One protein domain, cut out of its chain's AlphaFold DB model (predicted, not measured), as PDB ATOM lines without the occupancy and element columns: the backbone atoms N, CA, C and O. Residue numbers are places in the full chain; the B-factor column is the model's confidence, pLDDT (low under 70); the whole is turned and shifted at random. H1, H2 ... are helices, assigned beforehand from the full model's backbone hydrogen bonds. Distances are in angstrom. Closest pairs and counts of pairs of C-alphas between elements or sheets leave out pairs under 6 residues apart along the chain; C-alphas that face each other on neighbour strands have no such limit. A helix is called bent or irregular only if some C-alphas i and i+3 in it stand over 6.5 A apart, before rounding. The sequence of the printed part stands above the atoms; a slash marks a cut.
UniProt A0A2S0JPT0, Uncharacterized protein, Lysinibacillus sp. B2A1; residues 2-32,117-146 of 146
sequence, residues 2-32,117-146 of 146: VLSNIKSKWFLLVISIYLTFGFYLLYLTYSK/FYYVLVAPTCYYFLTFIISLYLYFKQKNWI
ATOM      1  N   VAL A   2      48.335 -98.749 -71.424       49.00
ATOM      2  CA  VAL A   2      46.965 -99.297 -71.243       49.00
ATOM      3  C   VAL A   2      46.430 -99.159 -69.805       49.00
ATOM      4  O   VAL A   2      45.274 -98.790 -69.606       49.00
ATOM      5  N   LEU A   3      47.280 -99.367 -68.791       51.53
ATOM      6  CA  LEU A   3      46.867 -99.341 -67.380       51.53
ATOM      7  C   LEU A   3      46.439 -97.943 -66.881       51.53
ATOM      8  O   LEU A   3      45.510 -97.840 -66.082       51.53
ATOM      9  N   SER A   4      47.076 -96.860 -67.355       59.91
ATOM     10  CA  SER A   4      46.688 -95.491 -66.967       59.91
ATOM     11  C   SER A   4      45.366 -95.070 -67.609       59.91
ATOM     12  O   SER A   4      44.568 -94.379 -66.979       59.91
ATOM     13  N   ASN A   5      45.093 -95.554 -68.823       61.06
ATOM     14  CA  ASN A   5      43.852 -95.282 -69.538       61.06
ATOM     15  C   ASN A   5      42.653 -95.979 -68.864       61.06
ATOM     16  O   ASN A   5      41.591 -95.386 -68.708       61.06
ATOM     17  N   ILE A   6      42.843 -97.208 -68.368       67.06
ATOM     18  CA  ILE A   6      41.823 -97.931 -67.590       67.06
ATOM     19  C   ILE A   6      41.543 -97.217 -66.259       67.06
ATOM     20  O   ILE A   6      40.382 -96.952 -65.955       67.06
ATOM     21  N   LYS A   7      42.581 -96.832 -65.498       73.25
ATOM     22  CA  LYS A   7      42.409 -96.080 -64.237       73.25
ATOM     23  C   LYS A   7      41.699 -94.738 -64.450       73.25
ATOM     24  O   LYS A   7      40.858 -94.360 -63.643       73.25
ATOM     25  N   SER A   8      41.994 -94.043 -65.550       76.69
ATOM     26  CA  SER A   8      41.325 -92.788 -65.909       76.69
ATOM     27  C   SER A   8      39.852 -92.987 -66.276       76.69
ATOM     28  O   SER A   8      39.021 -92.181 -65.869       76.69
ATOM     29  N   LYS A   9      39.505 -94.055 -67.008       83.12
ATOM     30  CA  LYS A   9      38.107 -94.374 -67.345       83.12
ATOM     31  C   LYS A   9      37.287 -94.755 -66.113       83.12
ATOM     32  O   LYS A   9      36.162 -94.291 -65.974       83.12
ATOM     33  N   TRP A  10      37.861 -95.542 -65.203       87.06
ATOM     34  CA  TRP A  10      37.219 -95.886 -63.931       87.06
ATOM     35  C   TRP A  10      36.988 -94.662 -63.048       87.06
ATOM     36  O   TRP A  10      35.907 -94.505 -62.496       87.06
ATOM     37  N   PHE A  11      37.969 -93.765 -62.962       86.38
ATOM     38  CA  PHE A  11      37.820 -92.514 -62.222       86.38
ATOM     39  C   PHE A  11      36.684 -91.640 -62.780       86.38
ATOM     40  O   PHE A  11      35.843 -91.166 -62.020       86.38
ATOM     41  N   LEU A  12      36.607 -91.491 -64.108       87.31
ATOM     42  CA  LEU A  12      35.517 -90.758 -64.762       87.31
ATOM     43  C   LEU A  12      34.146 -91.399 -64.510       87.31
ATOM     44  O   LEU A  12      33.172 -90.686 -64.275       87.31
ATOM     45  N   LEU A  13      34.070 -92.732 -64.516       92.88
ATOM     46  CA  LEU A  13      32.843 -93.464 -64.207       92.88
ATOM     47  C   LEU A  13      32.388 -93.197 -62.766       92.88
ATOM     48  O   LEU A  13      31.226 -92.865 -62.545       92.88
ATOM     49  N   VAL A  14      33.303 -93.271 -61.793       92.44
ATOM     50  CA  VAL A  14      32.994 -92.991 -60.380       92.44
ATOM     51  C   VAL A  14      32.513 -91.550 -60.193       92.44
ATOM     52  O   VAL A  14      31.514 -91.332 -59.510       92.44
ATOM     53  N   ILE A  15      33.154 -90.574 -60.846       92.38
ATOM     54  CA  ILE A  15      32.699 -89.173 -60.842       92.38
ATOM     55  C   ILE A  15      31.292 -89.044 -61.418       92.38
ATOM     56  O   ILE A  15      30.459 -88.350 -60.844       92.38
ATOM     57  N   SER A  16      31.016 -89.699 -62.545       92.88
ATOM     58  CA  SER A  16      29.709 -89.620 -63.196       92.88
ATOM     59  C   SER A  16      28.598 -90.170 -62.301       92.88
ATOM     60  O   SER A  16      27.557 -89.526 -62.152       92.88
ATOM     61  N   ILE A  17      28.839 -91.305 -61.639       95.56
ATOM     62  CA  ILE A  17      27.914 -91.873 -60.650       95.56
ATOM     63  C   ILE A  17      27.725 -90.898 -59.483       95.56
ATOM     64  O   ILE A  17      26.592 -90.562 -59.148       95.56
ATOM     65  N   TYR A  18      28.816 -90.393 -58.904       94.19
ATOM     66  CA  TYR A  18      28.776 -89.444 -57.792       94.19
ATOM     67  C   TYR A  18      27.970 -88.178 -58.130       94.19
ATOM     68  O   TYR A  18      27.136 -87.754 -57.329       94.19
ATOM     69  N   LEU A  19      28.172 -87.607 -59.326       94.94
ATOM     70  CA  LEU A  19      27.412 -86.463 -59.844       94.94
ATOM     71  C   LEU A  19      25.933 -86.790 -60.006       94.94
ATOM     72  O   LEU A  19      25.086 -86.041 -59.531       94.94
ATOM     73  N   THR A  20      25.619 -87.934 -60.610       96.19
ATOM     74  CA  THR A  20      24.232 -88.361 -60.834       96.19
ATOM     75  C   THR A  20      23.474 -88.502 -59.515       96.19
ATOM     76  O   THR A  20      22.387 -87.945 -59.373       96.19
ATOM     77  N   PHE A  21      24.058 -89.185 -58.525       95.75
ATOM     78  CA  PHE A  21      23.443 -89.331 -57.203       95.75
ATOM     79  C   PHE A  21      23.327 -87.996 -56.465       95.75
ATOM     80  O   PHE A  21      22.293 -87.732 -55.859       95.75
ATOM     81  N   GLY A  22      24.347 -87.139 -56.544       94.31
ATOM     82  CA  GLY A  22      24.298 -85.809 -55.940       94.31
ATOM     83  C   GLY A  22      23.165 -84.961 -56.505       94.31
ATOM     84  O   GLY A  22      22.315 -84.496 -55.751       94.31
ATOM     85  N   PHE A  23      23.093 -84.823 -57.830       94.38
ATOM     86  CA  PHE A  23      22.016 -84.076 -58.481       94.38
ATOM     87  C   PHE A  23      20.636 -84.676 -58.206       94.38
ATOM     88  O   PHE A  23      19.690 -83.924 -57.984       94.38
ATOM     89  N   TYR A  24      20.520 -86.004 -58.167       94.50
ATOM     90  CA  TYR A  24      19.270 -86.673 -57.814       94.50
ATOM     91  C   TYR A  24      18.805 -86.317 -56.394       94.50
ATOM     92  O   TYR A  24      17.645 -85.956 -56.204       94.50
ATOM     93  N   LEU A  25      19.706 -86.362 -55.407       92.44
ATOM     94  CA  LEU A  25      19.381 -85.993 -54.028       92.44
ATOM     95  C   LEU A  25      19.014 -84.510 -53.913       92.44
ATOM     96  O   LEU A  25      18.017 -84.186 -53.276       92.44
ATOM     97  N   LEU A  26      19.757 -83.619 -54.578       91.56
ATOM     98  CA  LEU A  26      19.445 -82.187 -54.600       91.56
ATOM     99  C   LEU A  26      18.072 -81.902 -55.215       91.56
ATOM    100  O   LEU A  26      17.308 -81.104 -54.675       91.56
ATOM    101  N   TYR A  27      17.738 -82.581 -56.315       91.00
ATOM    102  CA  TYR A  27      16.422 -82.486 -56.940       91.00
ATOM    103  C   TYR A  27      15.317 -82.954 -55.991       91.00
ATOM    104  O   TYR A  27      14.321 -82.251 -55.813       91.00
ATOM    105  N   LEU A  28      15.506 -84.106 -55.341       88.25
ATOM    106  CA  LEU A  28      14.540 -84.643 -54.388       88.25
ATOM    107  C   LEU A  28      14.306 -83.660 -53.234       88.25
ATOM    108  O   LEU A  28      13.157 -83.375 -52.898       88.25
ATOM    109  N   THR A  29      15.377 -83.090 -52.686       87.25
ATOM    110  CA  THR A  29      15.309 -82.084 -51.624       87.25
ATOM    111  C   THR A  29      14.599 -80.807 -52.070       87.25
ATOM    112  O   THR A  29      13.813 -80.252 -51.309       87.25
ATOM    113  N   TYR A  30      14.833 -80.340 -53.297       87.06
ATOM    114  CA  TYR A  30      14.169 -79.148 -53.830       87.06
ATOM    115  C   TYR A  30      12.681 -79.382 -54.142       87.06
ATOM    116  O   TYR A  30      11.886 -78.448 -54.098       87.06
ATOM    117  N   SER A  31      12.294 -80.624 -54.453       85.38
ATOM    118  CA  SER A  31      10.942 -80.952 -54.926       85.38
ATOM    119  C   SER A  31       9.837 -80.827 -53.874       85.38
ATOM    120  O   SER A  31       8.671 -80.685 -54.244       85.38
ATOM    121  N   LYS A  32      10.173 -80.901 -52.581       82.19
ATOM    122  CA  LYS A  32       9.202 -80.826 -51.484       82.19
ATOM    123  C   LYS A  32       9.615 -79.779 -50.466       82.19
ATOM    124  O   LYS A  32      10.642 -79.927 -49.805       82.19
ATOM    125  N   PHE A 117      15.500 -73.498 -46.480       86.44
ATOM    126  CA  PHE A 117      16.181 -73.610 -47.765       86.44
ATOM    127  C   PHE A 117      17.709 -73.617 -47.603       86.44
ATOM    128  O   PHE A 117      18.402 -74.451 -48.196       86.44
ATOM    129  N   TYR A 118      18.245 -72.744 -46.746       88.81
ATOM    130  CA  TYR A 118      19.678 -72.703 -46.466       88.81
ATOM    131  C   TYR A 118      20.181 -73.983 -45.791       88.81
ATOM    132  O   TYR A 118      21.182 -74.551 -46.237       88.81
ATOM    133  N   TYR A 119      19.499 -74.455 -44.746       87.75
ATOM    134  CA  TYR A 119      19.955 -75.616 -43.978       87.75
ATOM    135  C   TYR A 119      19.821 -76.937 -44.731       87.75
ATOM    136  O   TYR A 119      20.703 -77.787 -44.624       87.75
ATOM    137  N   VAL A 120      18.744 -77.120 -45.493       87.06
ATOM    138  CA  VAL A 120      18.452 -78.411 -46.130       87.06
ATOM    139  C   VAL A 120      19.026 -78.505 -47.536       87.06
ATOM    140  O   VAL A 120      19.399 -79.596 -47.959       87.06
ATOM    141  N   LEU A 121      19.150 -77.387 -48.258       89.25
ATOM    142  CA  LEU A 121      19.653 -77.405 -49.629       89.25
ATOM    143  C   LEU A 121      21.023 -76.746 -49.752       89.25
ATOM    144  O   LEU A 121      21.964 -77.396 -50.204       89.25
ATOM    145  N   VAL A 122      21.175 -75.483 -49.342       91.50
ATOM    146  CA  VAL A 122      22.407 -74.720 -49.623       91.50
ATOM    147  C   VAL A 122      23.618 -75.320 -48.912       91.50
ATOM    148  O   VAL A 122      24.622 -75.606 -49.564       91.50
ATOM    149  N   ALA A 123      23.536 -75.563 -47.602       92.94
ATOM    150  CA  ALA A 123      24.663 -76.095 -46.839       92.94
ATOM    151  C   ALA A 123      25.110 -77.493 -47.328       92.94
ATOM    152  O   ALA A 123      26.303 -77.653 -47.617       92.94
ATOM    153  N   PRO A 124      24.210 -78.481 -47.528       92.94
ATOM    154  CA  PRO A 124      24.579 -79.772 -48.111       92.94
ATOM    155  C   PRO A 124      25.131 -79.663 -49.536       92.94
ATOM    156  O   PRO A 124      26.089 -80.358 -49.864       92.94
ATOM    157  N   THR A 125      24.595 -78.760 -50.363       94.50
ATOM    158  CA  THR A 125      25.097 -78.519 -51.728       94.50
ATOM    159  C   THR A 125      26.532 -77.999 -51.707       94.50
ATOM    160  O   THR A 125      27.395 -78.515 -52.419       94.50
ATOM    161  N   CYS A 126      26.814 -77.008 -50.860       95.62
ATOM    162  CA  CYS A 126      28.160 -76.465 -50.691       95.62
ATOM    163  C   CYS A 126      29.143 -77.545 -50.231       95.62
ATOM    164  O   CYS A 126      30.230 -77.666 -50.796       95.62
ATOM    165  N   TYR A 127      28.755 -78.363 -49.248       95.19
ATOM    166  CA  TYR A 127      29.583 -79.470 -48.772       95.19
ATOM    167  C   TYR A 127      29.830 -80.515 -49.868       95.19
ATOM    168  O   TYR A 127      30.966 -80.941 -50.086       95.19
ATOM    169  N   TYR A 128      28.786 -80.882 -50.610       95.12
ATOM    170  CA  TYR A 128      28.867 -81.798 -51.740       95.12
ATOM    171  C   TYR A 128      29.888 -81.316 -52.784       95.12
ATOM    172  O   TYR A 128      30.857 -82.018 -53.074       95.12
ATOM    173  N   PHE A 129      29.776 -80.076 -53.266       95.25
ATOM    174  CA  PHE A 129      30.743 -79.541 -54.230       95.25
ATOM    175  C   PHE A 129      32.147 -79.372 -53.644       95.25
ATOM    176  O   PHE A 129      33.128 -79.615 -54.346       95.25
ATOM    177  N   LEU A 130      32.277 -79.018 -52.363       96.31
ATOM    178  CA  LEU A 130      33.578 -78.932 -51.706       96.31
ATOM    179  C   LEU A 130      34.286 -80.295 -51.690       96.31
ATOM    180  O   LEU A 130      35.447 -80.394 -52.084       96.31
ATOM    181  N   THR A 131      33.583 -81.358 -51.289       94.06
ATOM    182  CA  THR A 131      34.137 -82.724 -51.286       94.06
ATOM    183  C   THR A 131      34.479 -83.212 -52.692       94.06
ATOM    184  O   THR A 131      35.517 -83.855 -52.888       94.06
ATOM    185  N   PHE A 132      33.679 -82.839 -53.694       93.88
ATOM    186  CA  PHE A 132      33.975 -83.096 -55.098       93.88
ATOM    187  C   PHE A 132      35.269 -82.406 -55.559       93.88
ATOM    188  O   PHE A 132      36.152 -83.060 -56.117       93.88
ATOM    189  N   ILE A 133      35.427 -81.110 -55.266       94.44
ATOM    190  CA  ILE A 133      36.625 -80.328 -55.610       94.44
ATOM    191  C   ILE A 133      37.869 -80.909 -54.932       94.44
ATOM    192  O   ILE A 133      38.898 -81.072 -55.588       94.44
ATOM    193  N   ILE A 134      37.782 -81.273 -53.647       92.69
ATOM    194  CA  ILE A 134      38.889 -81.912 -52.914       92.69
ATOM    195  C   ILE A 134      39.278 -83.237 -53.579       92.69
ATOM    196  O   ILE A 134      40.462 -83.502 -53.787       92.69
ATOM    197  N   SER A 135      38.294 -84.053 -53.958       90.88
ATOM    198  CA  SER A 135      38.532 -85.342 -54.615       90.88
ATOM    199  C   SER A 135      39.221 -85.174 -55.975       90.88
ATOM    200  O   SER A 135      40.183 -85.884 -56.274       90.88
ATOM    201  N   LEU A 136      38.787 -84.193 -56.777       89.62
ATOM    202  CA  LEU A 136      39.452 -83.830 -58.031       89.62
ATOM    203  C   LEU A 136      40.885 -83.350 -57.785       89.62
ATOM    204  O   LEU A 136      41.815 -83.820 -58.443       89.62
ATOM    205  N   TYR A 137      41.076 -82.446 -56.821       89.88
ATOM    206  CA  TYR A 137      42.385 -81.901 -56.469       89.88
ATOM    207  C   TYR A 137      43.377 -83.007 -56.088       89.88
ATOM    208  O   TYR A 137      44.500 -83.028 -56.594       89.88
ATOM    209  N   LEU A 138      42.959 -83.959 -55.247       87.69
ATOM    210  CA  LEU A 138      43.794 -85.090 -54.837       87.69
ATOM    211  C   LEU A 138      44.176 -85.982 -56.023       87.69
ATOM    212  O   LEU A 138      45.345 -86.348 -56.149       87.69
ATOM    213  N   TYR A 139      43.233 -86.279 -56.920       84.88
ATOM    214  CA  TYR A 139      43.504 -87.086 -58.110       84.88
ATOM    215  C   TYR A 139      44.528 -86.424 -59.042       84.88
ATOM    216  O   TYR A 139      45.498 -87.062 -59.463       84.88
ATOM    217  N   PHE A 140      44.356 -85.131 -59.339       82.25
ATOM    218  CA  PHE A 140      45.288 -84.400 -60.199       82.25
ATOM    219  C   PHE A 140      46.661 -84.221 -59.547       82.25
ATOM    220  O   PHE A 140      47.680 -84.386 -60.217       82.25
ATOM    221  N   LYS A 141      46.714 -83.956 -58.236       80.75
ATOM    222  CA  LYS A 141      47.981 -83.845 -57.503       80.75
ATOM    223  C   LYS A 141      48.739 -85.172 -57.465       80.75
ATOM    224  O   LYS A 141      49.945 -85.171 -57.691       80.75
ATOM    225  N   GLN A 142      48.059 -86.294 -57.224       73.56
ATOM    226  CA  GLN A 142      48.686 -87.619 -57.220       73.56
ATOM    227  C   GLN A 142      49.272 -87.975 -58.593       73.56
ATOM    228  O   GLN A 142      50.344 -88.567 -58.669       73.56
ATOM    229  N   LYS A 143      48.609 -87.564 -59.677       59.09
ATOM    230  CA  LYS A 143      49.108 -87.748 -61.043       59.09
ATOM    231  C   LYS A 143      50.360 -86.912 -61.355       59.09
ATOM    232  O   LYS A 143      51.108 -87.308 -62.233       59.09
ATOM    233  N   ASN A 144      50.599 -85.803 -60.647       58.09
ATOM    234  CA  ASN A 144      51.807 -84.980 -60.807       58.09
ATOM    235  C   ASN A 144      53.026 -85.489 -60.012       58.09
ATOM    236  O   ASN A 144      54.121 -84.979 -60.217       58.09
ATOM    237  N   TRP A 145      52.847 -86.439 -59.087       45.97
ATOM    238  CA  TRP A 145      53.938 -87.035 -58.295       45.97
ATOM    239  C   TRP A 145      54.468 -88.363 -58.869       45.97
ATOM    240  O   TRP A 145      55.481 -88.859 -58.379       45.97
ATOM    241  N   ILE A 146      53.783 -88.948 -59.859       44.47
ATOM    242  CA  ILE A 146      54.132 -90.214 -60.533       44.47
ATOM    243  C   ILE A 146      54.658 -89.895 -61.928       44.47
ATOM    244  O   ILE A 146      55.664 -90.519 -62.327       44.47
TER     245      ILE A 146
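What this domain is: This is residues 2 to 32 and 117 to 146 of the 146 residues of an uncharacterized protein of Lysinibacillus sp. B2A1 (UniProt A0A2S0JPT0). Two long, nearly straight helices, H1 and H2, lie side by side and run opposite ways, as a slim two-helix rod. They touch near the cut, where H1 ends and H2 begins, while residues 2 to 7 and 140 to 146 stand free at the other end. The printed part has 61 residues with two named helices, H1 then H2, and no named strand; its class is all helix. It is loose, with a radius of gyration of the C-alphas of 14.7 A and spans of 46 by 19 by 6 A.

Where its parts are: H1 runs from Val 2 to Ser 31, 43.6 A from first to last C-alpha, and begins with C-alpha 2 at (46.965, -99.297, -71.243). C-alpha 31 is at (10.942, -80.952, -54.926). After the cut, H2 runs from Phe 117 to Asn 144, 39.6 A long, and ends with C-alpha 144 at (51.807, -84.980, -60.807). H2 is irregular, but only just: C-alphas 120 and 123 are 6.7 A apart.

How they stand to each other: H1 and H2 touch, with 6 pairs of C-alphas within 8 A. The closest C-alphas are those of Thr 29 and Leu 121, 6.7 A apart. H1 touches H2 with residues 22 to 30 alone, and H2 touches H1 with residues 120 to 128 alone. Their lines stand at a shallow tilt of 6 degrees, opposite ways, with centres 12.6 A apart. Every O i to N i+4 pair is within hydrogen-bond range in H1, and 22 of 24 are in H2.

The domain as a whole: The two C-alphas farthest apart are those of Lys 32 and Ile 146, 46.8 A. Residues 33 to 116 are not printed, and C-alphas 32 and 117 are 10.7 A apart across this cut. The mean pLDDT of the printed part is 84.7; residues 2 to 6 and 143 to 146 are under 70.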